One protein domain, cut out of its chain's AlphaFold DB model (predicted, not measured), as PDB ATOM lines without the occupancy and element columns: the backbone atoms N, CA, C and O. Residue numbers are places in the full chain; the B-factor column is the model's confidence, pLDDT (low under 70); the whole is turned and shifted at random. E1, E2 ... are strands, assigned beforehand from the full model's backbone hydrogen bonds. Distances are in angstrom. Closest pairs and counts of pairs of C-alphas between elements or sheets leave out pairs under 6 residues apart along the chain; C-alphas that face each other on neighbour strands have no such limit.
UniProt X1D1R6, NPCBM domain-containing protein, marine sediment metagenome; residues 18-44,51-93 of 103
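Overview. This is residues 18 to 44 and 51 to 93 of the 103 residues of the protein "NPCBM domain-containing protein" of marine sediment metagenome (UniProt X1D1R6). Two antiparallel pairs of strands, E1 with E6 and E2 with E5, run lengthwise on opposite sides of an elongated body, loosely arranged, with E2 and E6 apart. E4 lies on a third side, near E6, while E3 sits beside the last part of E6, and the links 22 to 27 and 76 to 81 are together at one end of the long axis, with 38 to 41 at the other. The printed part has 70 residues with no named helix and six named strands, E1 to E6 in order along the chain, and its class is all strand. The two sheets, E1 - E6 and E2 - E5, are antiparallel. The whole is only just compact, close to loose, with a radius of gyration of the C-alphas of 13.3 A, and only just elongated, spanning 39 by 20 by 17 A.

Along the chain. E1, residues 18 to 21, begins at C-alpha 18 at (-100.147, 18.618, 90.459). E2, residues 28 to 37, is the longest strand by residues, 26.7 A from first to last C-alpha, and bends by 51 degrees at residue 34. E3 is residues 42 to 44, and E4, residues 52 to 56, is 11.1 A long, beginning at C-alpha 52 at (-103.111, 13.664, 103.607). E5, residues 70 to 75, measures 16.1 A. E6, residues 82 to 89, measures 23.4 A and ends at C-alpha 89 at (-90.320, 28.229, 97.124).

Arrangement. E1 and E6 are antiparallel neighbours at 172 degrees between directions; C-alphas 19 and 84 face each other at 4.4 A, and N 20 and O 83 are within hydrogen-bond range at 2.8 A. E2 and E5 are antiparallel neighbours at 154 degrees; C-alphas 30 and 73 face each other at 4.5 A, and N 33 and O 70 are within hydrogen-bond range at 2.8 A, as are N 72 and O 31 at 2.8 A. E3 and E4 pair with no named strand. The closest C-alphas of E3 and E6 are those of Gly 43 and Glu 88, 4.8 A apart. Those of E2 and E3 are Leu 35 and Val 42, 6.0 A apart. E4 and E6 are near each other, with 9 pairs of C-alphas within 10 A. The closest C-alphas of E4 and E5 are those of Trp 55 and Ile 74, 7.6 A apart. E1 and E4, for instance, are apart.

Size, cuts and confidence. The two C-alphas farthest apart are those of Trp 39 and Asp 79, 39.3 A. Residues 45 to 50 are not printed, and C-alphas 44 and 51 are 16.3 A apart across this cut, in the link from E3 to E4. The link from E4 to E5, residues 57 to 69, is long, and the link from E2 to E3 is tight. The mean pLDDT of the printed part is 95.4, and no printed residue is under 70.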
ATOM      1  N   VAL A  18     -99.871  19.579  91.537       97.88
ATOM      2  CA  VAL A  18    -100.147  18.618  90.459       97.88
ATOM      3  C   VAL A  18    -100.910  17.439  91.041       97.88
ATOM      4  O   VAL A  18    -100.434  16.811  91.981       97.88
ATOM      5  N   ALA A  19    -102.095  17.149  90.510       97.88
ATOM      6  CA  ALA A  19    -102.955  16.074  90.996       97.88
ATOM      7  C   ALA A  19    -103.117  14.976  89.939       97.88
ATOM      8  O   ALA A  19    -103.329  15.265  88.763       97.88
ATOM      9  N   TYR A  20    -103.065  13.723  90.383       97.50
ATOM     10  CA  TYR A  20    -103.229  12.527  89.564       97.50
ATOM     11  C   TYR A  20    -104.322  11.637  90.150       97.50
ATOM     12  O   TYR A  20    -104.356  11.409  91.360       97.50
ATOM     13  N   GLY A  21    -105.183  11.092  89.289       97.75
ATOM     14  CA  GLY A  21    -106.057   9.982  89.665       97.75
ATOM     15  C   GLY A  21    -105.242   8.703  89.853       97.75
ATOM     16  O   GLY A  21    -104.379   8.383  89.034       97.75
ATOM     17  N   LEU A  22    -105.503   7.971  90.933       97.56
ATOM     18  CA  LEU A  22    -104.852   6.699  91.222       97.56
ATOM     19  C   LEU A  22    -105.691   5.537  90.685       97.56
ATOM     20  O   LEU A  22    -106.868   5.390  91.013       97.56
ATOM     21  N   GLY A  23    -105.068   4.716  89.838       93.25
ATOM     22  CA  GLY A  23    -105.633   3.465  89.352       93.25
ATOM     23  C   GLY A  23    -105.366   2.300  90.312       93.25
ATOM     24  O   GLY A  23    -104.493   2.387  91.178       93.25
ATOM     25  N   PRO A  24    -106.064   1.165  90.133       90.88
ATOM     26  CA  PRO A  24    -105.967   0.011  91.026       90.88
ATOM     27  C   PRO A  24    -104.593  -0.668  91.028       90.88
ATOM     28  O   PRO A  24    -104.356  -1.492  91.904       90.88
ATOM     29  N   THR A  25    -103.696  -0.347  90.091       93.38
ATOM     30  CA  THR A  25    -102.328  -0.887  89.981       93.38
ATOM     31  C   THR A  25    -101.248   0.064  90.506       93.38
ATOM     32  O   THR A  25    -100.078  -0.299  90.519       93.38
ATOM     33  N   HIS A  26    -101.594   1.282  90.935       96.44
ATOM     34  CA  HIS A  26    -100.613   2.225  91.472       96.44
ATOM     35  C   HIS A  26    -100.335   1.899  92.943       96.44
ATOM     36  O   HIS A  26    -101.164   2.158  93.814       96.44
ATOM     37  N   ARG A  27     -99.172   1.308  93.225       97.12
ATOM     38  CA  ARG A  27     -98.740   0.920  94.582       97.12
ATOM     39  C   ARG A  27     -97.591   1.753  95.102       97.12
ATOM     40  O   ARG A  27     -97.401   1.847  96.313       97.12
ATOM     41  N   ARG A  28     -96.809   2.356  94.210       98.12
ATOM     42  CA  ARG A  28     -95.702   3.236  94.578       98.12
ATOM     43  C   ARG A  28     -95.627   4.430  93.649       98.12
ATOM     44  O   ARG A  28     -95.963   4.321  92.472       98.12
ATOM     45  N   PHE A  29     -95.142   5.542  94.180       98.38
ATOM     46  CA  PHE A  29     -94.752   6.704  93.392       98.38
ATOM     47  C   PHE A  29     -93.238   6.872  93.468       98.38
ATOM     48  O   PHE A  29     -92.654   6.819  94.557       98.38
ATOM     49  N   VAL A  30     -92.615   7.072  92.311       98.31
ATOM     50  CA  VAL A  30     -91.177   7.312  92.181       98.31
ATOM     51  C   VAL A  30     -90.924   8.605  91.433       98.31
ATOM     52  O   VAL A  30     -91.677   8.956  90.527       98.31
ATOM     53  N   ALA A  31     -89.863   9.308  91.816       98.12
ATOM     54  CA  ALA A  31     -89.365  10.487  91.115       98.12
ATOM     55  C   ALA A  31     -87.923  10.785  91.546       98.12
ATOM     56  O   ALA A  31     -87.473  10.337  92.598       98.12
ATOM     57  N   VAL A  32     -87.219  11.598  90.768       97.38
ATOM     58  CA  VAL A  32     -86.008  12.296  91.196       97.38
ATOM     59  C   VAL A  32     -86.348  13.775  91.362       97.38
ATOM     60  O   VAL A  32     -86.822  14.425  90.429       97.38
ATOM     61  N   LEU A  33     -86.141  14.290  92.571       97.12
ATOM     62  CA  LEU A  33     -86.492  15.647  92.983       97.12
ATOM     63  C   LEU A  33     -85.263  16.549  92.938       97.12
ATOM     64  O   LEU A  33     -84.165  16.114  93.287       97.12
ATOM     65  N   GLY A  34     -85.440  17.815  92.568       95.94
ATOM     66  CA  GLY A  34     -84.344  18.783  92.596       95.94
ATOM     67  C   GLY A  34     -84.713  20.149  92.034       95.94
ATOM     68  O   GLY A  34     -85.839  20.388  91.608       95.94
ATOM     69  N   LEU A  35     -83.760  21.074  92.024       95.81
ATOM     70  CA  LEU A  35     -83.936  22.366  91.365       95.81
ATOM     71  C   LEU A  35     -83.852  22.186  89.841       95.81
ATOM     72  O   LEU A  35     -82.795  21.833  89.326       95.81
ATOM     73  N   ALA A  36     -84.942  22.450  89.114       95.00
ATOM     74  CA  ALA A  36     -84.941  22.419  87.648       95.00
ATOM     75  C   ALA A  36     -84.332  23.700  87.062       95.00
ATOM     76  O   ALA A  36     -83.543  23.660  86.121       95.00
ATOM     77  N   HIS A  37     -84.722  24.855  87.609       92.62
ATOM     78  CA  HIS A  37     -84.253  26.163  87.161       92.62
ATOM     79  C   HIS A  37     -84.404  27.217  88.264       92.62
ATOM     80  O   HIS A  37     -85.343  27.163  89.058       92.62
ATOM     81  N   GLY A  38     -83.507  28.205  88.280       90.69
ATOM     82  CA  GLY A  38     -83.515  29.319  89.228       90.69
ATOM     83  C   GLY A  38     -82.307  29.336  90.167       90.69
ATOM     84  O   GLY A  38     -81.297  28.671  89.934       90.69
ATOM     85  N   TRP A  39     -82.413  30.148  91.219       87.94
ATOM     86  CA  TRP A  39     -81.308  30.501  92.129       87.94
ATOM     87  C   TRP A  39     -81.662  30.532  93.624       87.94
ATOM     88  O   TRP A  39     -80.752  30.465  94.445       87.94
ATOM     89  N   LYS A  40     -82.949  30.598  93.995       91.19
ATOM     90  CA  LYS A  40     -83.409  30.712  95.396       91.19
ATOM     91  C   LYS A  40     -83.654  29.353  96.076       91.19
ATOM     92  O   LYS A  40     -83.824  29.308  97.287       91.19
ATOM     93  N   GLY A  41     -83.629  28.262  95.308       93.56
ATOM     94  CA  GLY A  41     -83.946  26.912  95.776       93.56
ATOM     95  C   GLY A  41     -85.441  26.588  95.714       93.56
ATOM     96  O   GLY A  41     -86.279  27.470  95.518       93.56
ATOM     97  N   VAL A  42     -85.764  25.301  95.827       96.88
ATOM     98  CA  VAL A  42     -87.139  24.778  95.794       96.88
ATOM     99  C   VAL A  42     -87.352  23.769  96.908       96.88
ATOM    100  O   VAL A  42     -86.494  22.929  97.154       96.88
ATOM    101  N   GLY A  43     -88.493  23.836  97.573       95.94
ATOM    102  CA  GLY A  43     -88.825  22.966  98.687       95.94
ATOM    103  C   GLY A  43     -89.580  23.704  99.797       95.94
ATOM    104  O   GLY A  43     -89.622  24.936  99.784       95.94
ATOM    105  N   PRO A  44     -90.186  22.962 100.732       97.25
ATOM    106  CA  PRO A  44     -90.281  21.502 100.752       97.25
ATOM    107  C   PRO A  44     -91.080  20.927  99.581       97.25
ATOM    108  O   PRO A  44     -92.074  21.499  99.129       97.25
ATOM    109  N   GLY A  51    -105.437  13.849 100.020       97.50
ATOM    110  CA  GLY A  51    -105.318  15.098 100.777       97.50
ATOM    111  C   GLY A  51    -104.471  15.018 102.052       97.50
ATOM    112  O   GLY A  51    -104.233  16.059 102.659       97.50
ATOM    113  N   GLN A  52    -103.971  13.841 102.434       97.12
ATOM    114  CA  GLN A  52    -103.111  13.664 103.607       97.12
ATOM    115  C   GLN A  52    -101.635  13.567 103.205       97.12
ATOM    116  O   GLN A  52    -101.312  12.813 102.285       97.12
ATOM    117  N   PRO A  53    -100.714  14.297 103.858       96.25
ATOM    118  CA  PRO A  53     -99.290  14.196 103.559       96.25
ATOM    119  C   PRO A  53     -98.762  12.810 103.939       96.25
ATOM    120  O   PRO A  53     -98.815  12.412 105.099       96.25
ATOM    121  N   VAL A  54     -98.223  12.087 102.957       97.50
ATOM    122  CA  VAL A  54     -97.566  10.784 103.169       97.50
ATOM    123  C   VAL A  54     -96.045  10.902 103.153       97.50
ATOM    124  O   VAL A  54     -95.349  10.030 103.665       97.50
ATOM    125  N   TRP A  55     -95.518  11.982 102.570       98.06
ATOM    126  CA  TRP A  55     -94.092  12.272 102.552       98.06
ATOM    127  C   TRP A  55     -93.831  13.776 102.406       98.06
ATOM    128  O   TRP A  55     -94.578  14.490 101.734       98.06
ATOM    129  N   THR A  56     -92.762  14.261 103.035       98.25
ATOM    130  CA  THR A  56     -92.247  15.633 102.916       98.25
ATOM    131  C   THR A  56     -90.720  15.585 102.922       98.25
ATOM    132  O   THR A  56     -90.143  14.807 103.685       98.25
ATOM    133  N   SER A  57     -90.061  16.392 102.089       97.56
ATOM    134  CA  SER A  57     -88.601  16.511 102.105       97.56
ATOM    135  C   SER A  57     -88.124  17.128 103.420       97.56
ATOM    136  O   SER A  57     -88.703  18.096 103.901       97.56
ATOM    137  N   GLN A  58     -87.082  16.551 104.021       93.81
ATOM    138  CA  GLN A  58     -86.513  17.039 105.286       93.81
ATOM    139  C   GLN A  58     -84.998  17.240 105.218       93.81
ATOM    140  O   GLN A  58     -84.478  18.151 105.846       93.81
ATOM    141  N   ASN A  59     -84.285  16.409 104.451       88.38
ATOM    142  CA  ASN A  59     -82.833  16.480 104.292       88.38
ATOM    143  C   ASN A  59     -82.459  16.210 102.820       88.38
ATOM    144  O   ASN A  59     -82.330  15.045 102.438       88.38
ATOM    145  N   PRO A  60     -82.314  17.257 101.992       90.25
ATOM    146  CA  PRO A  60     -82.602  18.654 102.315       90.25
ATOM    147  C   PRO A  60     -84.116  18.922 102.377       90.25
ATOM    148  O   PRO A  60     -84.913  18.250 101.722       90.25
ATOM    149  N   ASP A  61     -84.519  19.924 103.156       93.56
ATOM    150  CA  ASP A  61     -85.846  20.542 103.035       93.56
ATOM    151  C   ASP A  61     -85.931  21.329 101.710       93.56
ATOM    152  O   ASP A  61     -86.835  21.122 100.898       93.56
ATOM    153  N   VAL A  62     -84.900  22.137 101.432       95.69
ATOM    154  CA  VAL A  62     -84.787  22.990 100.242       95.69
ATOM    155  C   VAL A  62     -83.650  22.525  99.332       95.69
ATOM    156  O   VAL A  62     -82.492  22.462  99.732       95.69
ATOM    157  N   PHE A  63     -83.967  22.284  98.064       95.31
ATOM    158  CA  PHE A  63     -83.026  21.921  97.011       95.31
ATOM    159  C   PHE A  63     -82.475  23.178  96.334       95.31
ATOM    160  O   PHE A  63     -83.162  23.826  95.540       95.31
ATOM    161  N   ALA A  64     -81.228  23.526  96.649       92.94
ATOM    162  CA  ALA A  64     -80.478  24.601  96.002       92.94
ATOM    163  C   ALA A  64     -79.680  24.093  94.785       92.94
ATOM    164  O   ALA A  64     -79.648  22.905  94.477       92.94
ATOM    165  N   ARG A  65     -78.998  24.998  94.078       89.50
ATOM    166  CA  ARG A  65     -78.272  24.681  92.832       89.50
ATOM    167  C   ARG A  65     -77.108  23.702  93.005       89.50
ATOM    168  O   ARG A  65     -76.724  23.024  92.060       89.50
ATOM    169  N   ASN A  66     -76.508  23.680  94.186       89.25
ATOM    170  CA  ASN A  66     -75.401  22.799  94.551       89.25
ATOM    171  C   ASN A  66     -75.860  21.547  95.310       89.25
ATOM    172  O   ASN A  66     -75.014  20.723  95.664       89.25
ATOM    173  N   GLU A  67     -77.162  21.423  95.557       91.25
ATOM    174  CA  GLU A  67     -77.737  20.337  96.330       91.25
ATOM    175  C   GLU A  67     -77.917  19.093  95.463       91.25
ATOM    176  O   GLU A  67     -78.254  19.182  94.278       91.25
ATOM    177  N   GLN A  68     -77.673  17.919  96.044       91.31
ATOM    178  CA  GLN A  68     -77.857  16.680  95.304       91.31
ATOM    179  C   GLN A  68     -79.353  16.413  95.102       91.31
ATOM    180  O   GLN A  68     -80.169  16.599  96.003       91.31
ATOM    181  N   ALA A  69     -79.715  15.941  93.908       93.50
ATOM    182  CA  ALA A  69     -81.072  15.488  93.647       93.50
ATOM    183  C   ALA A  69     -81.444  14.302  94.557       93.50
ATOM    184  O   ALA A  69     -80.606  13.452  94.866       93.50
ATOM    185  N   TYR A  70     -82.714  14.217  94.950       95.81
ATOM    186  CA  TYR A  70     -83.208  13.170  95.842       95.81
ATOM    187  C   TYR A  70     -84.038  12.147  95.076       95.81
ATOM    188  O   TYR A  70     -85.011  12.503  94.414       95.81
ATOM    189  N   GLN A  71     -83.690  10.866  95.192       96.06
ATOM    190  CA  GLN A  71     -84.502   9.791  94.633       96.06
ATOM    191  C   GLN A  71     -85.629   9.430  95.603       96.06
ATOM    192  O   GLN A  71     -85.414   8.803  96.639       96.06
ATOM    193  N   LEU A  72     -86.847   9.809  95.238       97.75
ATOM    194  CA  LEU A  72     -88.061   9.484  95.963       97.75
ATOM    195  C   LEU A  72     -88.602   8.123  95.522       97.75
ATOM    196  O   LEU A  72     -88.731   7.841  94.331       97.75
ATOM    197  N   ASN A  73     -88.983   7.304  96.499       97.88
ATOM    198  CA  ASN A  73     -89.717   6.070  96.270       97.88
ATOM    199  C   ASN A  73     -90.638   5.779  97.462       97.88
ATOM    200  O   ASN A  73     -90.195   5.234  98.474       97.88
ATOM    201  N   ILE A  74     -91.919   6.118  97.338       97.69
ATOM    202  CA  ILE A  74     -92.894   5.994  98.430       97.69
ATOM    203  C   ILE A  74     -93.975   4.970  98.107       97.69
ATOM    204  O   ILE A  74     -94.345   4.788  96.948       97.69
ATOM    205  N   ALA A  75     -94.494   4.316  99.144       97.50
ATOM    206  CA  ALA A  75     -95.684   3.487  99.023       97.50
ATOM    207  C   ALA A  75     -96.936   4.369  98.920       97.50
ATOM    208  O   ALA A  75     -97.037   5.404  99.577       97.50
ATOM    209  N   ILE A  76     -97.887   3.932  98.105       97.62
ATOM    210  CA  ILE A  76     -99.228   4.497  98.008       97.62
ATOM    211  C   ILE A  76    -100.154   3.559  98.792       97.62
ATOM    212  O   ILE A  76    -100.162   2.358  98.502       97.62
ATOM    213  N   PRO A  77    -100.903   4.063  99.789       94.62
ATOM    214  CA  PRO A  77    -101.912   3.277 100.488       94.62
ATOM    215  C   PRO A  77    -102.887   2.590  99.524       94.62
ATOM    216  O   PRO A  77    -103.223   3.117  98.461       94.62
ATOM    217  N   ALA A  78    -103.334   1.390  99.897       92.88
ATOM    218  CA  ALA A  78    -104.324   0.663  99.113       92.88
ATOM    219  C   ALA A  78    -105.623   1.473  98.993       92.88
ATOM    220  O   ALA A  78    -105.973   2.249  99.878       92.88
ATOM    221  N   ASP A  79    -106.326   1.281  97.878       93.12
ATOM    222  CA  ASP A  79    -107.624   1.892  97.569       93.12
ATOM    223  C   ASP A  79    -107.668   3.420  97.450       93.12
ATOM    224  O   ASP A  79    -108.723   3.957  97.091       93.12
ATOM    225  N   SER A  80    -106.538   4.105  97.637       97.00
ATOM    226  CA  SER A  80    -106.422   5.547  97.443       97.00
ATOM    227  C   SER A  80    -106.803   5.995  96.039       97.00
ATOM    228  O   SER A  80    -106.628   5.267  95.058       97.00
ATOM    229  N   LYS A  81    -107.352   7.208  95.935       97.56
ATOM    230  CA  LYS A  81    -107.973   7.717  94.701       97.56
ATOM    231  C   LYS A  81    -107.198   8.853  94.067       97.56
ATOM    232  O   LYS A  81    -107.289   9.036  92.853       97.56
ATOM    233  N   GLN A  82    -106.441   9.606  94.852       98.44
ATOM    234  CA  GLN A  82    -105.709  10.755  94.349       98.44
ATOM    235  C   GLN A  82    -104.327  10.871  94.979       98.44
ATOM    236  O   GLN A  82    -104.174  10.795  96.194       98.44
ATOM    237  N   LEU A  83    -103.329  11.148  94.141       98.62
ATOM    238  CA  LEU A  83    -102.007  11.585  94.569       98.62
ATOM    239  C   LEU A  83    -101.805  13.037  94.148       98.62
ATOM    240  O   LEU A  83    -102.069  13.414  93.008       98.62
ATOM    241  N   THR A  84    -101.352  13.857  95.084       98.75
ATOM    242  CA  THR A  84    -101.044  15.265  94.874       98.75
ATOM    243  C   THR A  84     -99.575  15.512  95.170       98.75
ATOM    244  O   THR A  84     -99.077  15.160  96.235       98.75
ATOM    245  N   LEU A  85     -98.911  16.190  94.246       98.62
ATOM    246  CA  LEU A  85     -97.547  16.669  94.366       98.62
ATOM    247  C   LEU A  85     -97.567  18.177  94.591       98.62
ATOM    248  O   LEU A  85     -98.212  18.906  93.831       98.62
ATOM    249  N   THR A  86     -96.866  18.645  95.616       98.38
ATOM    250  CA  THR A  86     -96.680  20.077  95.865       98.38
ATOM    251  C   THR A  86     -95.221  20.387  96.134       98.38
ATOM    252  O   THR A  86     -94.444  19.529  96.558       98.38
ATOM    253  N   VAL A  87     -94.843  21.626  95.852       97.88
ATOM    254  CA  VAL A  87     -93.498  22.127  96.112       97.88
ATOM    255  C   VAL A  87     -93.560  23.615  96.414       97.88
ATOM    256  O   VAL A  87     -94.206  24.373  95.691       97.88
ATOM    257  N   GLU A  88     -92.913  24.025  97.494       96.88
ATOM    258  CA  GLU A  88     -92.819  25.426  97.910       96.88
ATOM    259  C   GLU A  88     -91.543  26.094  97.376       96.88
ATOM    260  O   GLU A  88     -90.674  25.453  96.781       96.88
ATOM    261  N   GLY A  89     -91.466  27.415  97.525       93.69
ATOM    262  CA  GLY A  89     -90.320  28.229  97.124       93.69
ATOM    263  C   GLY A  89     -90.737  29.540  96.459       93.69
ATOM    264  O   GLY A  89     -91.909  29.922  96.474       93.69
ATOM    265  N   THR A  90     -89.769  30.255  95.889       91.94
ATOM    266  CA  THR A  90     -89.981  31.582  95.291       91.94
ATOM    267  C   THR A  90     -89.178  31.727  94.001       91.94
ATOM    268  O   THR A  90     -87.972  31.479  93.995       91.94
ATOM    269  N   ASP A  91     -89.831  32.167  92.922       92.50
ATOM    270  CA  ASP A  91     -89.234  32.461  91.605       92.50
ATOM    271  C   ASP A  91     -88.302  31.362  91.058       92.50
ATOM    272  O   ASP A  91     -87.261  31.649  90.463       92.50
ATOM    273  N   CYS A  92     -88.637  30.091  91.295       95.44
ATOM    274  CA  CYS A  92     -87.854  28.939  90.845       95.44
ATOM    275  C   CYS A  92     -88.757  27.854  90.248       95.44
ATOM    276  O   CYS A  92     -89.978  27.867  90.419       95.44
ATOM    277  N   TYR A  93     -88.137  26.900  89.556       96.88
ATOM    278  CA  TYR A  93     -88.803  25.718  89.021       96.88
ATOM    279  C   TYR A  93     -88.272  24.460  89.692       96.88
ATOM    280  O   TYR A  93     -87.065  24.235  89.796       96.88
TER     281      TYR A  93